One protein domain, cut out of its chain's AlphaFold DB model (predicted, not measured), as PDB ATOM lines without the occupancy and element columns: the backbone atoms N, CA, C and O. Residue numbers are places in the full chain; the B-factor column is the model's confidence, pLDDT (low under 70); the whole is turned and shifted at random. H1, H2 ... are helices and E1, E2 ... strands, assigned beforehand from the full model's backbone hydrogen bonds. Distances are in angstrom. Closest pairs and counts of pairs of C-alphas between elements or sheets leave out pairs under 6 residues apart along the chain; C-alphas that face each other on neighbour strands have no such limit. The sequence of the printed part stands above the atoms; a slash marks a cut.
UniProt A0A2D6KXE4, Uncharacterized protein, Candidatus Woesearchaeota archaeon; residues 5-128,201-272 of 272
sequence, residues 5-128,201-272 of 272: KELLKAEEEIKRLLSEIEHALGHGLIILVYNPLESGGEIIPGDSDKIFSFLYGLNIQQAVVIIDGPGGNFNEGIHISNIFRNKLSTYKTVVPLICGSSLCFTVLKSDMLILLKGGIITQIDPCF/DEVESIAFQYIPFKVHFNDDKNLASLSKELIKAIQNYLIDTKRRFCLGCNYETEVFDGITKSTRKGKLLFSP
ATOM      1  N   LYS A   5      51.298  23.592 -34.982       91.12
ATOM      2  CA  LYS A   5      50.388  22.534 -35.436       91.12
ATOM      3  C   LYS A   5      49.957  21.604 -34.299       91.12
ATOM      4  O   LYS A   5      48.834  21.107 -34.309       91.12
ATOM      5  N   GLU A   6      50.842  21.324 -33.347       90.00
ATOM      6  CA  GLU A   6      50.527  20.500 -32.177       90.00
ATOM      7  C   GLU A   6      49.692  21.268 -31.152       90.00
ATOM      8  O   GLU A   6      48.797  20.677 -30.549       90.00
ATOM      9  N   LEU A   7      49.935  22.572 -30.996       87.88
ATOM     10  CA  LEU A   7      49.125  23.444 -30.143       87.88
ATOM     11  C   LEU A   7      47.698  23.584 -30.681       87.88
ATOM     12  O   LEU A   7      46.749  23.386 -29.927       87.88
ATOM     13  N   LEU A   8      47.534  23.793 -31.991       89.19
ATOM     14  CA  LEU A   8      46.212  23.850 -32.620       89.19
ATOM     15  C   LEU A   8      45.434  22.540 -32.430       89.19
ATOM     16  O   LEU A   8      44.255  22.554 -32.094       89.19
ATOM     17  N   LYS A   9      46.096  21.387 -32.596       91.31
ATOM     18  CA  LYS A   9      45.467  20.082 -32.338       91.31
ATOM     19  C   LYS A   9      45.027  19.924 -30.884       91.31
ATOM     20  O   LYS A   9      43.981  19.333 -30.639       91.31
ATOM     21  N   ALA A  10      45.818  20.421 -29.935       89.69
ATOM     22  CA  ALA A  10      45.459  20.384 -28.523       89.69
ATOM     23  C   ALA A  10      44.245  21.280 -28.221       89.69
ATOM     24  O   ALA A  10      43.365  20.860 -27.479       89.69
ATOM     25  N   GLU A  11      44.149  22.467 -28.826       89.38
ATOM     26  CA  GLU A  11      42.969  23.333 -28.683       89.38
ATOM     27  C   GLU A  11      41.700  22.700 -29.255       89.38
ATOM     28  O   GLU A  11      40.650  22.750 -28.615       89.38
ATOM     29  N   GLU A  12      41.783  22.083 -30.434       90.12
ATOM     30  CA  GLU A  12      40.638  21.389 -31.035       90.12
ATOM     31  C   GLU A  12      40.186  20.195 -30.185       90.12
ATOM     32  O   GLU A  12      38.988  19.972 -30.014       90.12
ATOM     33  N   GLU A  13      41.127  19.483 -29.564       92.00
ATOM     34  CA  GLU A  13      40.812  18.416 -28.615       92.00
ATOM     35  C   GLU A  13      40.133  18.946 -27.341       92.00
ATOM     36  O   GLU A  13      39.138  18.380 -26.888       92.00
ATOM     37  N   ILE A  14      40.606  20.072 -26.793       91.44
ATOM     38  CA  ILE A  14      39.973  20.742 -25.644       91.44
ATOM     39  C   ILE A  14      38.531  21.144 -25.989       91.44
ATOM     40  O   ILE A  14      37.618  20.885 -25.205       91.44
ATOM     41  N   LYS A  15      38.302  21.731 -27.171       89.00
ATOM     42  CA  LYS A  15      36.956  22.107 -27.640       89.00
ATOM     43  C   LYS A  15      36.050  20.888 -27.832       89.00
ATOM     44  O   LYS A  15      34.882  20.940 -27.444       89.00
ATOM     45  N   ARG A  16      36.571  19.784 -28.386       91.19
ATOM     46  CA  ARG A  16      35.829  18.518 -28.528       91.19
ATOM     47  C   ARG A  16      35.369  17.998 -27.166       91.19
ATOM     48  O   ARG A  16      34.178  17.754 -26.979       91.19
ATOM     49  N   LEU A  17      36.292  17.885 -26.210       91.75
ATOM     50  CA  LEU A  17      36.008  17.403 -24.856       91.75
ATOM     51  C   LEU A  17      35.011  18.306 -24.117       91.75
ATOM     52  O   LEU A  17      34.089  17.807 -23.474       91.75
ATOM     53  N   LEU A  18      35.141  19.631 -24.252       88.94
ATOM     54  CA  LEU A  18      34.164  20.578 -23.714       88.94
ATOM     55  C   LEU A  18      32.760  20.324 -24.270       88.94
ATOM     56  O   LEU A  18      31.797  20.322 -23.505       88.94
ATOM     57  N   SER A  19      32.627  20.117 -25.582       86.69
ATOM     58  CA  SER A  19      31.347  19.815 -26.248       86.69
ATOM     59  C   SER A  19      30.700  18.533 -25.721       86.69
ATOM     60  O   SER A  19      29.512  18.518 -25.398       86.69
ATOM     61  N   GLU A  20      31.486  17.470 -25.556       89.38
ATOM     62  CA  GLU A  20      30.994  16.185 -25.047       89.38
ATOM     63  C   GLU A  20      30.531  16.269 -23.590       89.38
ATOM     64  O   GLU A  20      29.473  15.741 -23.240       89.38
ATOM     65  N   ILE A  21      31.283  16.980 -22.746       88.81
ATOM     66  CA  ILE A  21      30.923  17.184 -21.339       88.81
ATOM     67  C   ILE A  21      29.676  18.061 -21.208       88.81
ATOM     68  O   ILE A  21      28.786  17.743 -20.421       88.81
ATOM     69  N   GLU A  22      29.571  19.138 -21.989       86.00
ATOM     70  CA  GLU A  22      28.363  19.966 -22.010       86.00
ATOM     71  C   GLU A  22      27.140  19.145 -22.431       86.00
ATOM     72  O   GLU A  22      26.098  19.211 -21.777       86.00
ATOM     73  N   HIS A  23      27.269  18.332 -23.484       84.56
ATOM     74  CA  HIS A  23      26.199  17.451 -23.940       84.56
ATOM     75  C   HIS A  23      25.757  16.475 -22.841       84.56
ATOM     76  O   HIS A  23      24.559  16.283 -22.642       84.56
ATOM     77  N   ALA A  24      26.702  15.901 -22.090       84.62
ATOM     78  CA  ALA A  24      26.401  15.015 -20.967       84.62
ATOM     79  C   ALA A  24      25.696  15.737 -19.802       84.62
ATOM     80  O   ALA A  24      24.853  15.150 -19.126       84.62
ATOM     81  N   LEU A  25      26.026  17.009 -19.564       82.44
ATOM     82  CA  LEU A  25      25.485  17.800 -18.456       82.44
ATOM     83  C   LEU A  25      24.186  18.548 -18.800       82.44
ATOM     84  O   LEU A  25      23.480  18.978 -17.886       82.44
ATOM     85  N   GLY A  26      23.866  18.718 -20.087       73.00
ATOM     86  CA  GLY A  26      22.618  19.317 -20.579       73.00
ATOM     87  C   GLY A  26      22.456  20.820 -20.313       73.00
ATOM     88  O   GLY A  26      21.375  21.371 -20.523       73.00
ATOM     89  N   HIS A  27      23.506  21.496 -19.849       72.00
ATOM     90  CA  HIS A  27      23.504  22.910 -19.471       72.00
ATOM     91  C   HIS A  27      24.749  23.605 -19.996       72.00
ATOM     92  O   HIS A  27      25.746  22.946 -20.274       72.00
ATOM     93  N   GLY A  28      24.714  24.938 -20.050       79.88
ATOM     94  CA  GLY A  28      25.878  25.689 -20.481       79.88
ATOM     95  C   GLY A  28      27.093  25.462 -19.600       79.88
ATOM     96  O   GLY A  28      26.968  25.362 -18.384       79.88
ATOM     97  N   LEU A  29      28.262  25.343 -20.219       87.06
ATOM     98  CA  LEU A  29      29.489  24.964 -19.536       87.06
ATOM     99  C   LEU A  29      30.450  26.145 -19.460       87.06
ATOM    100  O   LEU A  29      30.737  26.779 -20.477       87.06
ATOM    101  N   ILE A  30      30.970  26.396 -18.263       90.50
ATOM    102  CA  ILE A  30      32.133  27.246 -18.027       90.50
ATOM    103  C   ILE A  30      33.200  26.366 -17.388       90.50
ATOM    104  O   ILE A  30      32.904  25.608 -16.467       90.50
ATOM    105  N   ILE A  31      34.439  26.466 -17.851       92.62
ATOM    106  CA  ILE A  31      35.574  25.782 -17.240       92.62
ATOM    107  C   ILE A  31      36.634  26.782 -16.798       92.62
ATOM    108  O   ILE A  31      36.943  27.711 -17.537       92.62
ATOM    109  N   LEU A  32      37.207  26.568 -15.619       93.25
ATOM    110  CA  LEU A  32      38.339  27.311 -15.087       93.25
ATOM    111  C   LEU A  32      39.404  26.321 -14.604       93.25
ATOM    112  O   LEU A  32      39.161  25.562 -13.669       93.25
ATOM    113  N   VAL A  33      40.578  26.330 -15.239       89.06
ATOM    114  CA  VAL A  33      41.707  25.449 -14.889       89.06
ATOM    115  C   VAL A  33      42.958  26.281 -14.669       89.06
ATOM    116  O   VAL A  33      43.378  27.005 -15.574       89.06
ATOM    117  N   TYR A  34      43.577  26.139 -13.501       86.25
ATOM    118  CA  TYR A  34      44.863  26.757 -13.189       86.25
ATOM    119  C   TYR A  34      46.029  25.812 -13.509       86.25
ATOM    120  O   TYR A  34      45.947  24.599 -13.322       86.25
ATOM    121  N   ASN A  35      47.127  26.373 -14.012       76.69
ATOM    122  CA  ASN A  35      48.359  25.657 -14.317       76.69
ATOM    123  C   ASN A  35      49.172  25.440 -13.038       76.69
ATOM    124  O   ASN A  35      49.715  26.414 -12.531       76.69
ATOM    125  N   PRO A  36      49.372  24.204 -12.562       65.69
ATOM    126  CA  PRO A  36      50.077  23.959 -11.305       65.69
ATOM    127  C   PRO A  36      51.560  24.375 -11.290       65.69
ATOM    128  O   PRO A  36      52.144  24.450 -10.213       65.69
ATOM    129  N   LEU A  37      52.193  24.602 -12.449       61.06
ATOM    130  CA  LEU A  37      53.647  24.804 -12.552       61.06
ATOM    131  C   LEU A  37      54.087  26.275 -12.687       61.06
ATOM    132  O   LEU A  37      55.255  26.578 -12.452       61.06
ATOM    133  N   GLU A  38      53.190  27.193 -13.051       54.31
ATOM    134  CA  GLU A  38      53.485  28.629 -13.211       54.31
ATOM    135  C   GLU A  38      53.047  29.393 -11.954       54.31
ATOM    136  O   GLU A  38      51.894  29.274 -11.546       54.31
ATOM    137  N   SER A  39      53.950  30.151 -11.309       51.16
ATOM    138  CA  SER A  39      53.686  30.874 -10.041       51.16
ATOM    139  C   SER A  39      52.787  30.086  -9.059       51.16
ATOM    140  O   SER A  39      51.748  30.582  -8.633       51.16
ATOM    141  N   GLY A  40      53.128  28.817  -8.798       49.94
ATOM    142  CA  GLY A  40      52.419  27.921  -7.867       49.94
ATOM    143  C   GLY A  40      51.046  27.395  -8.317       49.94
ATOM    144  O   GLY A  40      50.408  26.660  -7.568       49.94
ATOM    145  N   GLY A  41      50.564  27.766  -9.507       60.62
ATOM    146  CA  GLY A  41      49.193  27.489  -9.951       60.62
ATOM    147  C   GLY A  41      48.113  28.144  -9.114       60.62
ATOM    148  O   GLY A  41      46.954  27.737  -9.158       60.62
ATOM    149  N   GLU A  42      48.500  29.163  -8.359       72.25
ATOM    150  CA  GLU A  42      47.621  29.886  -7.467       72.25
ATOM    151  C   GLU A  42      46.835  30.964  -8.223       72.25
ATOM    152  O   GLU A  42      47.315  31.559  -9.198       72.25
ATOM    153  N   ILE A  43      45.631  31.262  -7.731       78.69
ATOM    154  CA  ILE A  43      44.948  32.513  -8.060       78.69
ATOM    155  C   ILE A  43      45.790  33.670  -7.516       78.69
ATOM    156  O   ILE A  43      46.131  33.675  -6.330       78.69
ATOM    157  N   ILE A  44      46.070  34.678  -8.340       80.31
ATOM    158  CA  ILE A  44      46.804  35.881  -7.918       80.31
ATOM    159  C   ILE A  44      45.987  37.152  -8.188       80.31
ATOM    160  O   ILE A  44      45.023  37.103  -8.960       80.31
ATOM    161  N   PRO A  45      46.384  38.300  -7.600       80.69
ATOM    162  CA  PRO A  45      45.737  39.579  -7.858       80.69
ATOM    163  C   PRO A  45      45.540  39.892  -9.351       80.69
ATOM    164  O   PRO A  45      46.482  39.791 -10.141       80.69
ATOM    165  N   GLY A  46      44.321  40.287  -9.727       83.69
ATOM    166  CA  GLY A  46      43.931  40.632 -11.100       83.69
ATOM    167  C   GLY A  46      43.463  39.457 -11.971       83.69
ATOM    168  O   GLY A  46      43.051  39.670 -13.115       83.69
ATOM    169  N   ASP A  47      43.486  38.214 -11.475       87.50
ATOM    170  CA  ASP A  47      42.868  37.093 -12.198       87.50
ATOM    171  C   ASP A  47      41.337  37.239 -12.249       87.50
ATOM    172  O   ASP A  47      40.724  36.927 -13.276       87.50
ATOM    173  N   SER A  48      40.721  37.786 -11.195       84.62
ATOM    174  CA  SER A  48      39.287  38.093 -11.157       84.62
ATOM    175  C   SER A  48      38.847  39.052 -12.270       84.62
ATOM    176  O   SER A  48      37.826  38.794 -12.906       84.62
ATOM    177  N   ASP A  49      39.634  40.080 -12.601       84.31
ATOM    178  CA  ASP A  49      39.318  41.029 -13.684       84.31
ATOM    179  C   ASP A  49      39.272  40.355 -15.062       84.31
ATOM    180  O   ASP A  49      38.410  40.649 -15.902       84.31
ATOM    181  N   LYS A  50      40.184  39.407 -15.303       88.19
ATOM    182  CA  LYS A  50      40.215  38.619 -16.544       88.19
ATOM    183  C   LYS A  50      38.999  37.700 -16.637       88.19
ATOM    184  O   LYS A  50      38.380  37.607 -17.699       88.19
ATOM    185  N   ILE A  51      38.637  37.054 -15.526       90.44
ATOM    186  CA  ILE A  51      37.452  36.194 -15.437       90.44
ATOM    187  C   ILE A  51      36.177  37.019 -15.643       90.44
ATOM    188  O   ILE A  51      35.327  36.642 -16.452       90.44
ATOM    189  N   PHE A  52      36.062  38.177 -14.990       87.31
ATOM    190  CA  PHE A  52      34.955  39.111 -15.184       87.31
ATOM    191  C   PHE A  52      34.822  39.525 -16.648       87.31
ATOM    192  O   PHE A  52      33.747  39.386 -17.227       87.31
ATOM    193  N   SER A  53      35.916  39.969 -17.269       85.94
ATOM    194  CA  SER A  53      35.924  40.423 -18.665       85.94
ATOM    195  C   SER A  53      35.469  39.328 -19.633       85.94
ATOM    196  O   SER A  53      34.695  39.591 -20.555       85.94
ATOM    197  N   PHE A  54      35.903  38.084 -19.408       87.62
ATOM    198  CA  PHE A  54      35.453  36.938 -20.197       87.62
ATOM    199  C   PHE A  54      33.952  36.686 -20.035       87.62
ATOM    200  O   PHE A  54      33.237  36.573 -21.031       87.62
ATOM    201  N   LEU A  55      33.472  36.625 -18.790       85.12
ATOM    202  CA  LEU A  55      32.078  36.317 -18.472       85.12
ATOM    203  C   LEU A  55      31.118  37.440 -18.872       85.12
ATOM    204  O   LEU A  55      29.978  37.169 -19.252       85.12
ATOM    205  N   TYR A  56      31.556  38.697 -18.820       83.38
ATOM    206  CA  TYR A  56      30.747  39.849 -19.208       83.38
ATOM    207  C   TYR A  56      30.247  39.717 -20.653       83.38
ATOM    208  O   TYR A  56      29.062  39.935 -20.901       83.38
ATOM    209  N   GLY A  57      31.097  39.233 -21.566       77.25
ATOM    210  CA  GLY A  57      30.761  39.020 -22.979       77.25
ATOM    211  C   GLY A  57      29.858  37.817 -23.287       77.25
ATOM    212  O   GLY A  57      29.523  37.602 -24.453       77.25
ATOM    213  N   LEU A  58      29.468  37.018 -22.287       79.31
ATOM    214  CA  LEU A  58      28.617  35.838 -22.476       79.31
ATOM    215  C   LEU A  58      27.156  36.149 -22.139       79.31
ATOM    216  O   LEU A  58      26.866  36.700 -21.078       79.31
ATOM    217  N   ASN A  59      26.212  35.740 -22.987       78.56
ATOM    218  CA  ASN A  59      24.783  35.800 -22.664       78.56
ATOM    219  C   ASN A  59      24.303  34.481 -22.035       78.56
ATOM    220  O   ASN A  59      23.590  33.701 -22.662       78.56
ATOM    221  N   ILE A  60      24.752  34.214 -20.808       79.50
ATOM    222  CA  ILE A  60      24.421  33.000 -20.054       79.50
ATOM    223  C   ILE A  60      23.839  33.369 -18.693       79.50
ATOM    224  O   ILE A  60      24.362  34.242 -18.003       79.50
ATOM    225  N   GLN A  61      22.759  32.691 -18.309       82.12
ATOM    226  CA  GLN A  61      22.129  32.856 -16.995       82.12
ATOM    227  C   GLN A  61      22.234  31.607 -16.127       82.12
ATOM    228  O   GLN A  61      22.091  31.706 -14.910       82.12
ATOM    229  N   GLN A  62      22.465  30.443 -16.726       86.81
ATOM    230  CA  GLN A  62      22.623  29.187 -16.011       86.81
ATOM    231  C   GLN A  62      23.837  28.452 -16.550       86.81
ATOM    232  O   GLN A  62      23.993  28.358 -17.768       86.81
ATOM    233  N   ALA A  63      24.686  27.939 -15.661       89.38
ATOM    234  CA  ALA A  63      25.857  27.191 -16.089       89.38
ATOM    235  C   ALA A  63      26.258  26.079 -15.118       89.38
ATOM    236  O   ALA A  63      25.966  26.111 -13.923       89.38
ATOM    237  N   VAL A  64      26.984  25.104 -15.646       90.38
ATOM    238  CA  VAL A  64      27.854  24.236 -14.871       90.38
ATOM    239  C   VAL A  64      29.258  24.818 -14.943       90.38
ATOM    240  O   VAL A  64      29.774  25.070 -16.028       90.38
ATOM    241  N   VAL A  65      29.858  25.051 -13.784       93.12
ATOM    242  CA  VAL A  65      31.210  25.579 -13.641       93.12
ATOM    243  C   VAL A  65      32.125  24.430 -13.237       93.12
ATOM    244  O   VAL A  65      32.034  23.921 -12.121       93.12
ATOM    245  N   ILE A  66      32.994  23.997 -14.145       92.44
ATOM    246  CA  ILE A  66      34.067  23.048 -13.843       92.44
ATOM    247  C   ILE A  66      35.260  23.851 -13.339       92.44
ATOM    248  O   ILE A  66      35.713  24.760 -14.031       92.44
ATOM    249  N   ILE A  67      35.767  23.528 -12.151       91.44
ATOM    250  CA  ILE A  67      36.904  24.239 -11.555       91.44
ATOM    251  C   ILE A  67      37.983  23.238 -11.175       91.44
ATOM    252  O   ILE A  67      37.690  22.238 -10.518       91.44
ATOM    253  N   ASP A  68      39.220  23.541 -11.565       87.38
ATOM    254  CA  ASP A  68      40.405  22.803 -11.151       87.38
ATOM    255  C   ASP A  68      41.550  23.748 -10.761       87.38
ATOM    256  O   ASP A  68      41.994  24.577 -11.561       87.38
ATOM    257  N   GLY A  69      42.012  23.639  -9.517       82.88
ATOM    258  CA  GLY A  69      43.140  24.419  -9.019       82.88
ATOM    259  C   GLY A  69      43.353  24.338  -7.500       82.88
ATOM    260  O   GLY A  69      42.442  23.962  -6.753       82.88
ATOM    261  N   PRO A  70      44.552  24.713  -7.020       74.12
ATOM    262  CA  PRO A  70      44.945  24.604  -5.613       74.12
ATOM    263  C   PRO A  70      44.396  25.719  -4.701       74.12
ATOM    264  O   PRO A  70      44.468  25.585  -3.480       74.12
ATOM    265  N   GLY A  71      43.843  26.803  -5.255       78.69
ATOM    266  CA  GLY A  71      43.459  28.002  -4.499       78.69
ATOM    267  C   GLY A  71      44.443  29.144  -4.728       78.69
ATOM    268  O   GLY A  71      44.966  29.264  -5.828       78.69
ATOM    269  N   GLY A  72      44.682  29.996  -3.729       73.44
ATOM    270  CA  GLY A  72      45.625  31.113  -3.830       73.44
ATOM    271  C   GLY A  72      45.169  32.325  -3.031       73.44
ATOM    272  O   GLY A  72      44.679  32.194  -1.909       73.44
ATOM    273  N   ASN A  73      45.289  33.511  -3.627       73.50
ATOM    274  CA  ASN A  73      44.869  34.762  -3.011       73.50
ATOM    275  C   ASN A  73      43.395  34.701  -2.555       73.50
ATOM    276  O   ASN A  73      42.495  34.336  -3.317       73.50
ATOM    277  N   PHE A  74      43.167  35.045  -1.287       65.88
ATOM    278  CA  PHE A  74      41.861  34.964  -0.631       65.88
ATOM    279  C   PHE A  74      40.837  35.935  -1.236       65.88
ATOM    280  O   PHE A  74      39.751  35.510  -1.638       65.88
ATOM    281  N   ASN A  75      41.209  37.212  -1.368       63.12
ATOM    282  CA  ASN A  75      40.336  38.262  -1.902       63.12
ATOM    283  C   ASN A  75      39.938  37.971  -3.351       63.12
ATOM    284  O   ASN A  75      38.772  38.106  -3.715       63.12
ATOM    285  N   GLU A  76      40.879  37.482  -4.160       77.75
ATOM    286  CA  GLU A  76      40.597  37.063  -5.535       77.75
ATOM    287  C   GLU A  76      39.612  35.892  -5.592       77.75
ATOM    288  O   GLU A  76      38.681  35.921  -6.393       77.75
ATOM    289  N   GLY A  77      39.747  34.890  -4.717       75.38
ATOM    290  CA  GLY A  77      38.791  33.779  -4.639       75.38
ATOM    291  C   GLY A  77      37.367  34.239  -4.299       75.38
ATOM    292  O   GLY A  77      36.402  33.790  -4.925       75.38
ATOM    293  N   ILE A  78      37.226  35.189  -3.366       69.00
ATOM    294  CA  ILE A  78      35.933  35.814  -3.039       69.00
ATOM    295  C   ILE A  78      35.385  36.591  -4.239       69.00
ATOM    296  O   ILE A  78      34.207  36.449  -4.578       69.00
ATOM    297  N   HIS A  79      36.220  37.397  -4.897       75.19
ATOM    298  CA  HIS A  79      35.815  38.177  -6.064       75.19
ATOM    299  C   HIS A  79      35.358  37.283  -7.216       75.19
ATOM    300  O   HIS A  79      34.288  37.517  -7.771       75.19
ATOM    301  N   ILE A  80      36.099  36.219  -7.530       84.88
ATOM    302  CA  ILE A  80      35.728  35.239  -8.561       84.88
ATOM    303  C   ILE A  80      34.373  34.609  -8.238       84.88
ATOM    304  O   ILE A  80      33.483  34.576  -9.091       84.88
ATOM    305  N   SER A  81      34.177  34.174  -6.993       81.31
ATOM    306  CA  SER A  81      32.899  33.625  -6.537       81.31
ATOM    307  C   SER A  81      31.744  34.629  -6.704       81.31
ATOM    308  O   SER A  81      30.679  34.280  -7.222       81.31
ATOM    309  N   ASN A  82      31.962  35.903  -6.358       74.50
ATOM    310  CA  ASN A  82      30.981  36.976  -6.559       74.50
ATOM    311  C   ASN A  82      30.687  37.240  -8.038       74.50
ATOM    312  O   ASN A  82      29.528  37.430  -8.399       74.50
ATOM    313  N   ILE A  83      31.704  37.223  -8.903       84.75
ATOM    314  CA  ILE A  83      31.534  37.386 -10.349       84.75
ATOM    315  C   ILE A  83      30.599  36.298 -10.886       84.75
ATOM    316  O   ILE A  83      29.631  36.618 -11.579       84.75
ATOM    317  N   PHE A  84      30.833  35.029 -10.532       87.56
ATOM    318  CA  PHE A  84      29.955  33.929 -10.936       87.56
ATOM    319  C   PHE A  84      28.532  34.115 -10.415       87.56
ATOM    320  O   PHE A  84      27.583  34.030 -11.194       87.56
ATOM    321  N   ARG A  85      28.374  34.415  -9.123       81.38
ATOM    322  CA  ARG A  85      27.058  34.564  -8.493       81.38
ATOM    323  C   ARG A  85      26.251  35.735  -9.056       81.38
ATOM    324  O   ARG A  85      25.039  35.604  -9.198       81.38
ATOM    325  N   ASN A  86      26.912  36.845  -9.384       79.44
ATOM    326  CA  ASN A  86      26.280  38.028  -9.970       79.44
ATOM    327  C   ASN A  86      25.956  37.828 -11.454       79.44
ATOM    328  O   ASN A  86      24.966  38.365 -11.946       79.44
ATOM    329  N   LYS A  87      26.783  37.063 -12.180       85.56
ATOM    330  CA  LYS A  87      26.564  36.780 -13.602       85.56
ATOM    331  C   LYS A  87      25.493  35.713 -13.830       85.56
ATOM    332  O   LYS A  87      24.736  35.808 -14.792       85.56
ATOM    333  N   LEU A  88      25.455  34.686 -12.984       84.81
ATOM    334  CA  LEU A  88      24.635  33.494 -13.174       84.81
ATOM    335  C   LEU A  88      23.459  33.494 -12.193       84.81
ATOM    336  O   LEU A  88      23.639  33.559 -10.980       84.81
ATOM    337  N   SER A  89      22.243  33.360 -12.721       83.06
ATOM    338  CA  SER A  89      21.014  33.175 -11.933       83.06
ATOM    339  C   SER A  89      20.984  31.835 -11.198       83.06
ATOM    340  O   SER A  89      20.469  31.759 -10.087       83.06
ATOM    341  N   THR A  90      21.598  30.799 -11.773       84.50
ATOM    342  CA  THR A  90      21.866  29.525 -11.101       84.50
ATOM    343  C   THR A  90      23.155  28.929 -11.638       84.50
ATOM    344  O   THR A  90      23.366  28.938 -12.853       84.50
ATOM    345  N   TYR A  91      23.989  28.341 -10.793       89.94
ATOM    346  CA  TYR A  91      25.107  27.546 -11.268       89.94
ATOM    347  C   TYR A  91      25.409  26.344 -10.386       89.94
ATOM    348  O   TYR A  91      25.243  26.366  -9.169       89.94
ATOM    349  N   LYS A  92      25.860  25.273 -11.033       86.12
ATOM    350  CA  LYS A  92      26.341  24.057 -10.375       86.12
ATOM    351  C   LYS A  92      27.855  24.031 -10.496       86.12
ATOM    352  O   LYS A  92      28.369  24.393 -11.551       86.12
ATOM    353  N   THR A  93      28.572  23.580  -9.480       88.25
ATOM    354  CA  THR A  93      30.024  23.408  -9.560       88.25
ATOM    355  C   THR A  93      30.382  21.937  -9.686       88.25
ATOM    356  O   THR A  93      29.834  21.101  -8.974       88.25
ATOM    357  N   VAL A  94      31.308  21.617 -10.586       85.75
ATOM    358  CA  VAL A  94      31.887  20.280 -10.744       85.75
ATOM    359  C   VAL A  94      33.361  20.348 -10.369       85.75
ATOM    360  O   VAL A  94      34.092  21.195 -10.884       85.75
ATOM    361  N   VAL A  95      33.799  19.428  -9.508       80.50
ATOM    362  CA  VAL A  95      35.211  19.294  -9.117       80.50
ATOM    363  C   VAL A  95      35.736  17.943  -9.611       80.50
ATOM    364  O   VAL A  95      35.433  16.911  -9.003       80.50
ATOM    365  N   PRO A  96      36.474  17.914 -10.737       69.31
ATOM    366  CA  PRO A  96      36.933  16.669 -11.348       69.31
ATOM    367  C   PRO A  96      38.206  16.100 -10.712       69.31
ATOM    368  O   PRO A  96      38.353  14.875 -10.662       69.31
ATOM    369  N   LEU A  97      39.114  16.962 -10.239       69.88
ATOM    370  CA  LEU A  97      40.365  16.571  -9.585       69.88
ATOM    371  C   LEU A  97      40.572  17.343  -8.280       69.88
ATOM    372  O   LEU A  97      40.456  16.729  -7.223       69.88
ATOM    373  N   ILE A  98      40.839  18.652  -8.323       72.44
ATOM    374  CA  ILE A  98      41.095  19.434  -7.106       72.44
ATOM    375  C   ILE A  98      40.440  20.817  -7.136       72.44
ATOM    376  O   ILE A  98      40.550  21.558  -8.102       72.44
ATOM    377  N   CYS A  99      39.793  21.196  -6.038       77.19
ATOM    378  CA  CYS A  99      39.386  22.572  -5.772       77.19
ATOM    379  C   CYS A  99      39.845  22.940  -4.360       77.19
ATOM    380  O   CYS A  99      39.281  22.461  -3.375       77.19
ATOM    381  N   GLY A 100      40.920  23.719  -4.265       73.25
ATOM    382  CA  GLY A 100      41.573  24.019  -2.994       73.25
ATOM    383  C   GLY A 100      41.347  25.436  -2.482       73.25
ATOM    384  O   GLY A 100      41.120  26.369  -3.254       73.25
ATOM    385  N   SER A 101      41.428  25.583  -1.155       73.69
ATOM    386  CA  SER A 101      41.503  26.868  -0.444       73.69
ATOM    387  C   SER A 101      40.496  27.908  -0.974       73.69
ATOM    388  O   SER A 101      39.294  27.633  -1.005       73.69
ATOM    389  N   SER A 102      40.954  29.079  -1.421       68.94
ATOM    390  CA  SER A 102      40.107  30.196  -1.851       68.94
ATOM    391  C   SER A 102      39.226  29.907  -3.078       68.94
ATOM    392  O   SER A 102      38.187  30.549  -3.231       68.94
ATOM    393  N   LEU A 103      39.533  28.906  -3.918       80.50
ATOM    394  CA  LEU A 103      38.624  28.506  -5.007       80.50
ATOM    395  C   LEU A 103      37.324  27.883  -4.482       80.50
ATOM    396  O   LEU A 103      36.288  27.968  -5.153       80.50
ATOM    397  N   CYS A 104      37.343  27.318  -3.271       77.31
ATOM    398  CA  CYS A 104      36.173  26.698  -2.653       77.31
ATOM    399  C   CYS A 104      35.034  27.701  -2.445       77.31
ATOM    400  O   CYS A 104      33.873  27.302  -2.466       77.31
ATOM    401  N   PHE A 105      35.315  29.007  -2.348       73.56
ATOM    402  CA  PHE A 105      34.266  30.028  -2.305       73.56
ATOM    403  C   PHE A 105      33.340  29.971  -3.519       73.56
ATOM    404  O   PHE A 105      32.145  30.243  -3.396       73.56
ATOM    405  N   THR A 106      33.851  29.589  -4.690       79.44
ATOM    406  CA  THR A 106      33.013  29.429  -5.884       79.44
ATOM    407  C   THR A 106      32.110  28.204  -5.762       79.44
ATOM    408  O   THR A 106      30.943  28.278  -6.136       79.44
ATOM    409  N   VAL A 107      32.599  27.107  -5.171       78.88
ATOM    410  CA  VAL A 107      31.784  25.918  -4.867       78.88
ATOM    411  C   VAL A 107      30.681  26.268  -3.867       78.88
ATOM    412  O   VAL A 107      29.522  25.928  -4.076       78.88
ATOM    413  N   LEU A 108      31.022  26.984  -2.798       68.88
ATOM    414  CA  LEU A 108      30.113  27.281  -1.691       68.88
ATOM    415  C   LEU A 108      28.957  28.213  -2.063       68.88
ATOM    416  O   LEU A 108      27.887  28.112  -1.473       68.88
ATOM    417  N   LYS A 109      29.156  29.117  -3.031       71.88
ATOM    418  CA  LYS A 109      28.085  29.994  -3.542       71.88
ATOM    419  C   LYS A 109      27.268  29.370  -4.681       71.88
ATOM    420  O   LYS A 109      26.350  30.018  -5.194       71.88
ATOM    421  N   SER A 110      27.598  28.139  -5.076       76.12
ATOM    422  CA  SER A 110      26.854  27.405  -6.100       76.12
ATOM    423  C   SER A 110      25.534  26.874  -5.549       76.12
ATOM    424  O   SER A 110      25.373  26.657  -4.350       76.12
ATOM    425  N   ASP A 111      24.580  26.624  -6.437       73.12
ATOM    426  CA  ASP A 111      23.309  25.988  -6.087       73.12
ATOM    427  C   ASP A 111      23.486  24.482  -5.822       73.12
ATOM    428  O   ASP A 111      22.677  23.845  -5.140       73.12
ATOM    429  N   MET A 112      24.541  23.887  -6.388       72.19
ATOM    430  CA  MET A 112      24.828  22.465  -6.257       72.19
ATOM    431  C   MET A 112      26.294  22.152  -6.535       72.19
ATOM    432  O   MET A 112      26.820  22.526  -7.581       72.19
ATOM    433  N   LEU A 113      26.903  21.341  -5.675       76.19
ATOM    434  CA  LEU A 113      28.160  20.660  -5.955       76.19
ATOM    435  C   LEU A 113      27.900  19.275  -6.553       76.19
ATOM    436  O   LEU A 113      27.197  18.454  -5.965       76.19
ATOM    437  N   ILE A 114      28.540  19.005  -7.685       73.00
ATOM    438  CA  ILE A 114      28.677  17.688  -8.294       73.00
ATOM    439  C   ILE A 114      30.110  17.218  -8.043       73.00
ATOM    440  O   ILE A 114      31.058  17.693  -8.676       73.00
ATOM    441  N   LEU A 115      30.280  16.287  -7.108       64.38
ATOM    442  CA  LEU A 115      31.591  15.715  -6.819       64.38
ATOM    443  C   LEU A 115      31.785  14.452  -7.661       64.38
ATOM    444  O   LEU A 115      31.046  13.478  -7.500       64.38
ATOM    445  N   LEU A 116      32.762  14.479  -8.570       64.25
ATOM    446  CA  LEU A 116      33.102  13.320  -9.397       64.25
ATOM    447  C   LEU A 116      33.995  12.352  -8.620       64.25
ATOM    448  O   LEU A 116      34.716  12.735  -7.696       64.25
ATOM    449  N   LYS A 117      34.003  11.082  -9.031       60.59
ATOM    450  CA  LYS A 117      34.839  10.054  -8.409       60.59
ATOM    451  C   LYS A 117      36.327  10.445  -8.397       60.59
ATOM    452  O   LYS A 117      36.995  10.456  -9.438       60.59
ATOM    453  N   GLY A 118      36.861  10.672  -7.196       54.47
ATOM    454  CA  GLY A 118      38.256  11.057  -6.958       54.47
ATOM    455  C   GLY A 118      38.531  12.560  -7.034       54.47
ATOM    456  O   GLY A 118      39.692  12.940  -6.944       54.47
ATOM    457  N   GLY A 119      37.500  13.392  -7.202       55.41
ATOM    458  CA  GLY A 119      37.600  14.831  -6.992       55.41
ATOM    459  C   GLY A 119      37.771  15.150  -5.508       55.41
ATOM    460  O   GLY A 119      37.189  14.484  -4.649       55.41
ATOM    461  N   ILE A 120      38.580  16.160  -5.210       58.41
ATOM    462  CA  ILE A 120      38.939  16.554  -3.850       58.41
ATOM    463  C   ILE A 120      38.652  18.039  -3.675       58.41
ATOM    464  O   ILE A 120      39.044  18.864  -4.499       58.41
ATOM    465  N   ILE A 121      37.992  18.378  -2.573       63.62
ATOM    466  CA  ILE A 121      37.817  19.758  -2.132       63.62
ATOM    467  C   ILE A 121      38.654  19.927  -0.871       63.62
ATOM    468  O   ILE A 121      38.413  19.251   0.128       63.62
ATOM    469  N   THR A 122      39.661  20.792  -0.930       59.38
ATOM    470  CA  THR A 122      40.623  21.009   0.160       59.38
ATOM    471  C   THR A 122      40.469  22.414   0.723       59.38
ATOM    472  O   THR A 122      41.402  23.219   0.717       59.38
ATOM    473  N   GLN A 123      39.268  22.748   1.196       55.72
ATOM    474  CA  GLN A 123      39.088  24.027   1.871       55.72
ATOM    475  C   GLN A 123      39.816  23.992   3.220       55.72
ATOM    476  O   GLN A 123      39.398  23.319   4.162       55.72
ATOM    477  N   ILE A 124      40.928  24.718   3.293       46.34
ATOM    478  CA  ILE A 124      41.633  25.042   4.529       46.34
ATOM    479  C   ILE A 124      41.170  26.450   4.902       46.34
ATOM    480  O   ILE A 124      41.832  27.427   4.578       46.34
ATOM    481  N   ASP A 125      39.985  26.561   5.502       39.97
ATOM    482  CA  ASP A 125      39.563  27.806   6.145       39.97
ATOM    483  C   ASP A 125      38.964  27.499   7.532       39.97
ATOM    484  O   ASP A 125      37.931  26.820   7.627       39.97
ATOM    485  N   PRO A 126      39.624  27.924   8.623       35.84
ATOM    486  CA  PRO A 126      39.153  27.712   9.986       35.84
ATOM    487  C   PRO A 126      37.945  28.585  10.378       35.84
ATOM    488  O   PRO A 126      37.332  28.310  11.410       35.84
ATOM    489  N   CYS A 127      37.562  29.590   9.580       33.38
ATOM    490  CA  CYS A 127      36.615  30.634   9.994       33.38
ATOM    491  C   CYS A 127      35.123  30.309   9.778       33.38
ATOM    492  O   CYS A 127      34.269  31.000  10.327       33.38
ATOM    493  N   PHE A 128      34.769  29.260   9.027       36.44
ATOM    494  CA  PHE A 128      33.364  28.968   8.687       36.44
ATOM    495  C   PHE A 128      32.836  27.708   9.364       36.44
ATOM    496  O   PHE A 128      33.217  26.603   8.970       36.44
ATOM    497  N   ASP A 201      37.551  41.700  10.782       29.52
ATOM    498  CA  ASP A 201      36.700  42.898  10.860       29.52
ATOM    499  C   ASP A 201      36.249  43.422   9.479       29.52
ATOM    500  O   ASP A 201      35.248  44.127   9.376       29.52
ATOM    501  N   GLU A 202      36.915  43.033   8.384       31.28
ATOM    502  CA  GLU A 202      36.489  43.388   7.016       31.28
ATOM    503  C   GLU A 202      35.592  42.324   6.349       31.28
ATOM    504  O   GLU A 202      34.897  42.621   5.372       31.28
ATOM    505  N   VAL A 203      35.536  41.098   6.886       32.06
ATOM    506  CA  VAL A 203      34.716  40.001   6.329       32.06
ATOM    507  C   VAL A 203      33.243  40.120   6.751       32.06
ATOM    508  O   VAL A 203      32.365  39.592   6.066       32.06
ATOM    509  N   GLU A 204      32.937  40.892   7.801       29.69
ATOM    510  CA  GLU A 204      31.569  41.092   8.311       29.69
ATOM    511  C   GLU A 204      30.614  41.809   7.334       29.69
ATOM    512  O   GLU A 204      29.406  41.835   7.566       29.69
ATOM    513  N   SER A 205      31.097  42.340   6.205       29.78
ATOM    514  CA  SER A 205      30.252  43.080   5.251       29.78
ATOM    515  C   SER A 205      29.868  42.326   3.971       29.78
ATOM    516  O   SER A 205      28.945  42.753   3.272       29.78
ATOM    517  N   ILE A 206      30.478  41.172   3.662       34.81
ATOM    518  CA  ILE A 206      30.039  40.341   2.528       34.81
ATOM    519  C   ILE A 206      29.098  39.277   3.075       34.81
ATOM    520  O   ILE A 206      29.498  38.142   3.328       34.81
ATOM    521  N   ALA A 207      27.830  39.647   3.258       30.28
ATOM    522  CA  ALA A 207      26.779  38.704   3.610       30.28
ATOM    523  C   ALA A 207      26.823  37.500   2.648       30.28
ATOM    524  O   ALA A 207      26.411  37.589   1.487       30.28
ATOM    525  N   PHE A 208      27.336  36.361   3.121       35.12
ATOM    526  CA  PHE A 208      27.091  35.072   2.491       35.12
ATOM    527  C   PHE A 208      25.597  34.821   2.646       35.12
ATOM    528  O   PHE A 208      25.137  34.317   3.667       35.12
ATOM    529  N   GLN A 209      24.818  35.251   1.655       34.78
ATOM    530  CA  GLN A 209      23.414  34.889   1.582       34.78
ATOM    531  C   GLN A 209      23.349  33.364   1.613       34.78
ATOM    532  O   GLN A 209      23.957  32.693   0.778       34.78
ATOM    533  N   TYR A 210      22.678  32.824   2.629       35.25
ATOM    534  CA  TYR A 210      22.525  31.390   2.810       35.25
ATOM    535  C   TYR A 210      21.680  30.841   1.657       35.25
ATOM    536  O   TYR A 210      20.456  30.968   1.646       35.25
ATOM    537  N   ILE A 211      22.346  30.270   0.656       41.12
ATOM    538  CA  ILE A 211      21.703  29.542  -0.434       41.12
ATOM    539  C   ILE A 211      21.612  28.079   0.013       41.12
ATOM    540  O   ILE A 211      22.623  27.534   0.461       41.12
ATOM    541  N   PRO A 212      20.443  27.417  -0.083       39.66
ATOM    542  CA  PRO A 212      20.329  25.985   0.178       39.66
ATOM    543  C   PRO A 212      21.252  25.169  -0.745       39.66
ATOM    544  O   PRO A 212      20.888  24.822  -1.868       39.66
ATOM    545  N   PHE A 213      22.457  24.870  -0.263       44.03
ATOM    546  CA  PHE A 213      23.505  24.168  -0.998       44.03
ATOM    547  C   PHE A 213      23.220  22.664  -1.053       44.03
ATOM    548  O   PHE A 213      23.010  22.018  -0.023       44.03
ATOM    549  N   LYS A 214      23.216  22.089  -2.258       50.19
ATOM    550  CA  LYS A 214      22.988  20.651  -2.474       50.19
ATOM    551  C   LYS A 214      24.278  19.953  -2.888       50.19
ATOM    552  O   LYS A 214      25.009  20.452  -3.735       50.19
ATOM    553  N   VAL A 215      24.517  18.756  -2.358       50.12
ATOM    554  CA  VAL A 215      25.628  17.895  -2.791       50.12
ATOM    555  C   VAL A 215      25.063  16.703  -3.551       50.12
ATOM    556  O   VAL A 215      24.205  15.984  -3.042       50.12
ATOM    557  N   HIS A 216      25.548  16.498  -4.772       57.66
ATOM    558  CA  HIS A 216      25.237  15.347  -5.603       57.66
ATOM    559  C   HIS A 216      26.518  14.558  -5.889       57.66
ATOM    560  O   HIS A 216      27.468  15.074  -6.482       57.66
ATOM    561  N   PHE A 217      26.534  13.296  -5.471       60.31
ATOM    562  CA  PHE A 217      27.586  12.355  -5.840       60.31
ATOM    563  C   PHE A 217      27.231  11.754  -7.195       60.31
ATOM    564  O   PHE A 217      26.183  11.125  -7.333       60.31
ATOM    565  N   ASN A 218      28.080  11.992  -8.194       68.25
ATOM    566  CA  ASN A 218      27.864  11.488  -9.542       68.25
ATOM    567  C   ASN A 218      28.826  10.321  -9.818       68.25
ATOM    568  O   ASN A 218      30.042  10.504  -9.909       68.25
ATOM    569  N   ASP A 219      28.248   9.125  -9.948       68.31
ATOM    570  CA  ASP A 219      28.964   7.871 -10.206       68.31
ATOM    571  C   ASP A 219      29.129   7.552 -11.707       68.31
ATOM    572  O   ASP A 219      29.621   6.474 -12.061       68.31
ATOM    573  N   ASP A 220      28.750   8.470 -12.606       78.25
ATOM    574  CA  ASP A 220      28.958   8.333 -14.047       78.25
ATOM    575  C   ASP A 220      30.461   8.317 -14.363       78.25
ATOM    576  O   ASP A 220      31.166   9.334 -14.383       78.25
ATOM    577  N   LYS A 221      30.958   7.107 -14.628       76.12
ATOM    578  CA  LYS A 221      32.357   6.857 -14.970       76.12
ATOM    579  C   LYS A 221      32.767   7.548 -16.268       76.12
ATOM    580  O   LYS A 221      33.937   7.902 -16.393       76.12
ATOM    581  N   ASN A 222      31.841   7.733 -17.209       87.69
ATOM    582  CA  ASN A 222      32.126   8.376 -18.482       87.69
ATOM    583  C   ASN A 222      32.348   9.878 -18.284       87.69
ATOM    584  O   ASN A 222      33.395  10.396 -18.663       87.69
ATOM    585  N   LEU A 223      31.430  10.557 -17.584       86.12
ATOM    586  CA  LEU A 223      31.580  11.978 -17.251       86.12
ATOM    587  C   LEU A 223      32.857  12.242 -16.435       86.12
ATOM    588  O   LEU A 223      33.573  13.215 -16.690       86.12
ATOM    589  N   ALA A 224      33.170  11.361 -15.479       78.75
ATOM    590  CA  ALA A 224      34.409  11.437 -14.710       78.75
ATOM    591  C   ALA A 224      35.665  11.253 -15.579       78.75
ATOM    592  O   ALA A 224      36.646  11.964 -15.357       78.75
ATOM    593  N   SER A 225      35.652  10.337 -16.556       87.12
ATOM    594  CA  SER A 225      36.779  10.146 -17.484       87.12
ATOM    595  C   SER A 225      36.973  11.367 -18.375       87.12
ATOM    596  O   SER A 225      38.049  11.962 -18.361       87.12
ATOM    597  N   LEU A 226      35.906  11.808 -19.050       91.50
ATOM    598  CA  LEU A 226      35.933  12.958 -19.956       91.50
ATOM    599  C   LEU A 226      36.422  14.223 -19.248       91.50
ATOM    600  O   LEU A 226      37.290  14.928 -19.759       91.50
ATOM    601  N   SER A 227      35.926  14.487 -18.034       88.31
ATOM    602  CA  SER A 227      36.348  15.662 -17.267       88.31
ATOM    603  C   SER A 227      37.838  15.610 -16.925       88.31
ATOM    604  O   SER A 227      38.528  16.615 -17.048       88.31
ATOM    605  N   LYS A 228      38.371  14.443 -16.542       85.75
ATOM    606  CA  LYS A 228      39.803  14.290 -16.235       85.75
ATOM    607  C   LYS A 228      40.679  14.406 -17.477       85.75
ATOM    608  O   LYS A 228      41.756  14.995 -17.404       85.75
ATOM    609  N   GLU A 229      40.226  13.868 -18.606       91.00
ATOM    610  CA  GLU A 229      40.895  14.020 -19.900       91.00
ATOM    611  C   GLU A 229      40.960  15.491 -20.317       91.00
ATOM    612  O   GLU A 229      42.034  15.963 -20.691       91.00
ATOM    613  N   LEU A 230      39.863  16.238 -20.149       92.06
ATOM    614  CA  LEU A 230      39.814  17.675 -20.410       92.06
ATOM    615  C   LEU A 230      40.801  18.448 -19.533       92.06
ATOM    616  O   LEU A 230      41.606  19.217 -20.057       92.06
ATOM    617  N   ILE A 231      40.779  18.225 -18.214       90.00
ATOM    618  CA  ILE A 231      41.708  18.900 -17.297       90.00
ATOM    619  C   ILE A 231      43.156  18.601 -17.678       90.00
ATOM    620  O   ILE A 231      43.963  19.521 -17.793       90.00
ATOM    621  N   LYS A 232      43.483  17.336 -17.955       88.38
ATOM    622  CA  LYS A 232      44.831  16.941 -18.370       88.38
ATOM    623  C   LYS A 232      45.245  17.602 -19.688       88.38
ATOM    624  O   LYS A 232      46.384  18.049 -19.810       88.38
ATOM    625  N   ALA A 233      44.350  17.663 -20.675       88.38
ATOM    626  CA  ALA A 233      44.617  18.316 -21.954       88.38
ATOM    627  C   ALA A 233      44.908  19.813 -21.765       88.38
ATOM    628  O   ALA A 233      45.909  20.310 -22.286       88.38
ATOM    629  N   ILE A 234      44.093  20.501 -20.959       90.44
ATOM    630  CA  ILE A 234      44.282  21.916 -20.631       90.44
ATOM    631  C   ILE A 234      45.590  22.132 -19.865       90.44
ATOM    632  O   ILE A 234      46.384  22.974 -20.267       90.44
ATOM    633  N   GLN A 235      45.860  21.368 -18.804       86.25
ATOM    634  CA  GLN A 235      47.087  21.508 -18.012       86.25
ATOM    635  C   GLN A 235      48.339  21.318 -18.875       86.25
ATOM    636  O   GLN A 235      49.251  22.136 -18.813       86.25
ATOM    637  N   ASN A 236      48.360  20.302 -19.744       85.19
ATOM    638  CA  ASN A 236      49.468  20.108 -20.682       85.19
ATOM    639  C   ASN A 236      49.642  21.314 -21.612       85.19
ATOM    640  O   ASN A 236      50.763  21.775 -21.808       85.19
ATOM    641  N   TYR A 237      48.541  21.838 -22.160       87.44
ATOM    642  CA  TYR A 237      48.585  23.028 -23.006       87.44
ATOM    643  C   TYR A 237      49.157  24.229 -22.247       87.44
ATOM    644  O   TYR A 237      50.060  24.897 -22.750       87.44
ATOM    645  N   LEU A 238      48.675  24.486 -21.029       85.75
ATOM    646  CA  LEU A 238      49.131  25.595 -20.191       85.75
ATOM    647  C   LEU A 238      50.628  25.495 -19.870       85.75
ATOM    648  O   LEU A 238      51.327  26.502 -19.943       85.75
ATOM    649  N   ILE A 239      51.128  24.291 -19.579       84.56
ATOM    650  CA  ILE A 239      52.554  24.030 -19.337       84.56
ATOM    651  C   ILE A 239      53.377  24.305 -20.601       84.56
ATOM    652  O   ILE A 239      54.371  25.029 -20.548       84.56
ATOM    653  N   ASP A 240      52.954  23.769 -21.747       84.44
ATOM    654  CA  ASP A 240      53.675  23.929 -23.016       84.44
ATOM    655  C   ASP A 240      53.746  25.389 -23.479       84.44
ATOM    656  O   ASP A 240      54.718  25.797 -24.121       84.44
ATOM    657  N   THR A 241      52.716  26.168 -23.151       84.31
ATOM    658  CA  THR A 241      52.559  27.569 -23.558       84.31
ATOM    659  C   THR A 241      52.910  28.570 -22.458       84.31
ATOM    660  O   THR A 241      52.825  29.772 -22.704       84.31
ATOM    661  N   LYS A 242      53.337  28.094 -21.279       84.69
ATOM    662  CA  LYS A 242      53.670  28.912 -20.098       84.69
ATOM    663  C   LYS A 242      52.564  29.892 -19.704       84.69
ATOM    664  O   LYS A 242      52.826  31.037 -19.350       84.69
ATOM    665  N   ARG A 243      51.308  29.460 -19.815       84.56
ATOM    666  CA  ARG A 243      50.142  30.255 -19.405       84.56
ATOM    667  C   ARG A 243      49.710  29.840 -18.007       84.56
ATOM    668  O   ARG A 243      49.860  28.678 -17.627       84.56
ATOM    669  N   ARG A 244      49.132  30.769 -17.248       83.25
ATOM    670  CA  ARG A 244      48.756  30.536 -15.845       83.25
ATOM    671  C   ARG A 244      47.403  29.862 -15.691       83.25
ATOM    672  O   ARG A 244      47.256  29.015 -14.821       83.25
ATOM    673  N   PHE A 245      46.417  30.209 -16.512       90.62
ATOM    674  CA  PHE A 245      45.111  29.553 -16.472       90.62
ATOM    675  C   PHE A 245      44.431  29.513 -17.840       90.62
ATOM    676  O   PHE A 245      44.763  30.279 -18.751       90.62
ATOM    677  N   CYS A 246      43.441  28.629 -17.951       89.69
ATOM    678  CA  CYS A 246      42.480  28.574 -19.043       89.69
ATOM    679  C   CYS A 246      41.073  28.840 -18.503       89.69
ATOM    680  O   CYS A 246      40.660  28.245 -17.504       89.69
ATOM    681  N   LEU A 247      40.341  29.712 -19.190       89.94
ATOM    682  CA  LEU A 247      38.916  29.933 -19.009       89.94
ATOM    683  C   LEU A 247      38.211  29.610 -20.326       89.94
ATOM    684  O   LEU A 247      38.572  30.146 -21.372       89.94
ATOM    685  N   GLY A 248      37.229  28.718 -20.292       85.62
ATOM    686  CA  GLY A 248      36.576  28.221 -21.498       85.62
ATOM    687  C   GLY A 248      35.066  28.122 -21.360       85.62
ATOM    688  O   GLY A 248      34.543  27.974 -20.257       85.62
ATOM    689  N   CYS A 249      34.358  28.189 -22.483       83.75
ATOM    690  CA  CYS A 249      32.932  27.879 -22.561       83.75
ATOM    691  C   CYS A 249      32.554  27.390 -23.963       83.75
ATOM    692  O   CYS A 249      33.281  27.638 -24.919       83.75
ATOM    693  N   ASN A 250      31.392  26.753 -24.103       75.69
ATOM    694  CA  ASN A 250      30.851  26.343 -25.408       75.69
ATOM    695  C   ASN A 250      29.891  27.356 -26.053       75.69
ATOM    696  O   ASN A 250      29.143  27.018 -26.971       75.69
ATOM    697  N   TYR A 251      29.899  28.599 -25.572       65.94
ATOM    698  CA  TYR A 251      29.005  29.654 -26.041       65.94
ATOM    699  C   TYR A 251      29.815  30.729 -26.757       65.94
ATOM    700  O   TYR A 251      30.645  31.396 -26.140       65.94
ATOM    701  N   GLU A 252      29.503  30.966 -28.028       56.84
ATOM    702  CA  GLU A 252      29.796  32.235 -28.679       56.84
ATOM    703  C   GLU A 252      28.487  32.990 -28.894       56.84
ATOM    704  O   GLU A 252      27.469  32.460 -29.347       56.84
ATOM    705  N   THR A 253      28.501  34.264 -28.525       46.88
ATOM    706  CA  THR A 253      27.426  35.187 -28.863       46.88
ATOM    707  C   THR A 253      27.884  35.986 -30.073       46.88
ATOM    708  O   THR A 253      28.740  36.859 -29.941       46.88
ATOM    709  N   GLU A 254      27.328  35.695 -31.247       44.72
ATOM    710  CA  GLU A 254      27.471  36.558 -32.419       44.72
ATOM    711  C   GLU A 254      26.259  37.505 -32.446       44.72
ATOM    712  O   GLU A 254      25.101  37.081 -32.493       44.72
ATOM    713  N   VAL A 255      26.517  38.813 -32.362       39.88
ATOM    714  CA  VAL A 255      25.484  39.838 -32.556       39.88
ATOM    715  C   VAL A 255      25.475  40.194 -34.037       39.88
ATOM    716  O   VAL A 255      26.393  40.853 -34.515       39.88
ATOM    717  N   PHE A 256      24.441  39.761 -34.754       40.12
ATOM    718  CA  PHE A 256      24.170  40.194 -36.125       40.12
ATOM    719  C   PHE A 256      22.934  41.097 -36.108       40.12
ATOM    720  O   PHE A 256      21.868  40.666 -35.674       40.12
ATOM    721  N   ASP A 257      23.083  42.350 -36.543       35.28
ATOM    722  CA  ASP A 257      21.982  43.304 -36.761       35.28
ATOM    723  C   ASP A 257      20.995  43.457 -35.584       35.28
ATOM    724  O   ASP A 257      19.783  43.557 -35.764       35.28
ATOM    725  N   GLY A 258      21.500  43.451 -34.345       40.56
ATOM    726  CA  GLY A 258      20.669  43.588 -33.140       40.56
ATOM    727  C   GLY A 258      19.886  42.327 -32.746       40.56
ATOM    728  O   GLY A 258      19.194  42.338 -31.731       40.56
ATOM    729  N   ILE A 259      20.034  41.222 -33.484       39.66
ATOM    730  CA  ILE A 259      19.510  39.903 -33.120       39.66
ATOM    731  C   ILE A 259      20.651  39.089 -32.506       39.66
ATOM    732  O   ILE A 259      21.614  38.703 -33.170       39.66
ATOM    733  N   THR A 260      20.542  38.802 -31.211       45.91
ATOM    734  CA  THR A 260      21.489  37.934 -30.509       45.91
ATOM    735  C   THR A 260      21.223  36.480 -30.898       45.91
ATOM    736  O   THR A 260      20.296  35.855 -30.383       45.91
ATOM    737  N   LYS A 261      22.026  35.915 -31.808       45.12
ATOM    738  CA  LYS A 261      22.053  34.464 -32.044       45.12
ATOM    739  C   LYS A 261      23.232  33.881 -31.268       45.12
ATOM    740  O   LYS A 261      24.380  34.191 -31.564       45.12
ATOM    741  N   SER A 262      22.967  33.037 -30.268       48.31
ATOM    742  CA  SER A 262      24.048  32.274 -29.634       48.31
ATOM    743  C   SER A 262      24.407  31.100 -30.542       48.31
ATOM    744  O   SER A 262      23.593  30.192 -30.731       48.31
ATOM    745  N   THR A 263      25.599  31.115 -31.120       55.53
ATOM    746  CA  THR A 263      26.143  29.981 -31.861       55.53
ATOM    747  C   THR A 263      27.034  29.177 -30.914       55.53
ATOM    748  O   THR A 263      27.848  29.719 -30.171       55.53
ATOM    749  N   ARG A 264      26.850  27.853 -30.868       56.94
ATOM    750  CA  ARG A 264      27.700  26.974 -30.051       56.94
ATOM    751  C   ARG A 264      29.046  26.796 -30.747       56.94
ATOM    752  O   ARG A 264      29.229  25.859 -31.520       56.94
ATOM    753  N   LYS A 265      29.960  27.732 -30.522       64.12
ATOM    754  CA  LYS A 265      31.374  27.627 -30.883       64.12
ATOM    755  C   LYS A 265      32.161  27.756 -29.581       64.12
ATOM    756  O   LYS A 265      31.921  28.665 -28.795       64.12
ATOM    757  N   GLY A 266      33.032  26.791 -29.299       68.88
ATOM    758  CA  GLY A 266      33.831  26.796 -28.075       68.88
ATOM    759  C   GLY A 266      34.790  27.982 -28.042       68.88
ATOM    760  O   GLY A 266      35.659  28.082 -28.907       68.88
ATOM    761  N   LYS A 267      34.665  28.846 -27.032       81.56
ATOM    762  CA  LYS A 267      35.553  29.985 -26.795       81.56
ATOM    763  C   LYS A 267      36.521  29.662 -25.665       81.56
ATOM    764  O   LYS A 267      36.095  29.334 -24.559       81.56
ATOM    765  N   LEU A 268      37.815  29.814 -25.936       83.81
ATOM    766  CA  LEU A 268      38.895  29.662 -24.962       83.81
ATOM    767  C   LEU A 268      39.596  31.007 -24.749       83.81
ATOM    768  O   LEU A 268      39.882  31.732 -25.699       83.81
ATOM    769  N   LEU A 269      39.883  31.324 -23.492       85.19
ATOM    770  CA  LEU A 269      40.751  32.408 -23.067       85.19
ATOM    771  C   LEU A 269      41.896  31.804 -22.260       85.19
ATOM    772  O   LEU A 269      41.677  31.148 -21.244       85.19
ATOM    773  N   PHE A 270      43.119  32.076 -22.691       84.00
ATOM    774  CA  PHE A 270      44.321  31.746 -21.940       84.00
ATOM    775  C   PHE A 270      44.883  33.018 -21.323       84.00
ATOM    776  O   PHE A 270      44.947  34.057 -21.988       84.00
ATOM    777  N   SER A 271      45.289  32.952 -20.057       82.25
ATOM    778  CA  SER A 271      45.995  34.080 -19.457       82.25
ATOM    779  C   SER A 271      47.304  34.327 -20.213       82.25
ATOM    780  O   SER A 271      47.895  33.368 -20.705       82.25
ATOM    781  N   PRO A 272      47.792  35.576 -20.309       68.25
ATOM    782  CA  PRO A 272      49.219  35.853 -20.460       68.25
ATOM    783  C   PRO A 272      50.052  35.051 -19.464       68.25
ATOM    784  O   PRO A 272      49.538  34.799 -18.342       68.25
TER     785      PRO A 272
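Overview. This is residues 5 to 128 and 201 to 272 of the 272 residues of an uncharacterized protein of Candidatus Woesearchaeota archaeon (UniProt A0A2D6KXE4). A twisted sheet of seven strands forms the core, with helices over both faces: the long H1 and H5 cover one face, and H2 and H4 lie over the other, with H3 side by side with both of them. A two-stranded hairpin, E9 and E10, reaches away from this body, and a short parallel pair, E4 and E6, sits near the ends of E2 and E3. The 196 printed residues hold five named helices and eleven named strands, in the order H1 E1 H2 E2 H3 E3 E4 H4 E5 E6 E7 H5 E8 E9 E10 E11, and the class is mixed, helices and strands. The large sheet is mixed, in the order E7 E5 E3 E2 E1 E8 E11. The whole is compact, with a radius of gyration of the C-alphas of 16.1 A and spans of 50 by 41 by 36 A.

Arrangement. In the large sheet, E7 (214 to 218), E5 (112 to 116), E3 (90 to 95), E2 (62 to 68) and E1 (29 to 34) are parallel neighbours in that order, then E8 (245 to 249) and the edge strand E11 (267 to 270) are antiparallel neighbours. N 216 and O 113 are 2.8 A apart, N 114 and O 93 2.8 A, N 65 and O 92 2.8 A, and N 32 and O 66 2.8 A, within hydrogen-bond range. So are N 31 and O 248, 2.8 A, and N 247 and O 269, 2.8 A. H5, residues 221 to 241, is on the sheet at a height of 9.3 A, over E3, E2 and E1, and runs slantwise, at 49 degrees to E1 on the local plane. H1, residues 5 to 25, is on the same face at a height of 9.5 A. H1 and H5 touch, closest at the C-alphas of Leu 17 and Leu 230, 5.9 A, at a shallow tilt of 29 degrees, opposite ways. On the opposite face, H2, residues 47 to 56, lies over E8 at a height of 10.2 A, along the strands. H4, residues 101 to 108, lies over E3 on the same face as H2, at a height of 9.8 A. H3, residues 74 to 87, only grazes the sheet with residues 84 to 87. H3 touches H2, closest at the C-alphas of Ser 48 and Ile 80, 5.2 A, at a shallow tilt of 5 degrees, the same way. H3 also touches H4, closest at the C-alphas of Ser 81 and Thr 106, 4.2 A, at a shallow tilt of 21 degrees, the same way. E1, H2, E2 and E2, H3, E3 are strand-helix-strand units, parallel neighbours with a helix between, each with a right-handed crossover. E4 (98 to 100) and E6 (120 to 122) are parallel, with N 99 and O 120 2.9 A apart. E8 runs on into E9 (252 to 256) at 55 degrees, and E9 forms a hairpin with E10 (259 to 263), N 263 and O 252 being 2.9 A apart. In H1, H2, H3 and H5 every O i to N i+4 pair is within hydrogen-bond range; in H4 1 of 4 is, beside 5 of 5 O i to N i+3 pairs.

Along the chain. H1 begins at C-alpha 5, (50.388, 22.534, -35.436), and is 30.5 A long; H5 is 30.2 A and H3 20.1 A. E2 is the longest strand, 19.5 A, from C-alpha 62 at (22.623, 29.187, -16.011). E11 ends at C-alpha 270, (44.321, 31.746, -21.940).

Size, cuts and confidence. The C-alphas farthest apart are those of Lys 5 and Asp 201, 52.4 A. Residues 129 to 200 are not printed, and C-alphas 128 and 201 are 14.5 A apart across this cut. Of the links printed whole, E1 to H2, 12 residues, is long. The mean pLDDT of the printed part is 73.3; residues 115 to 128, 201 to 219 and 251 to 266 are among those under 70.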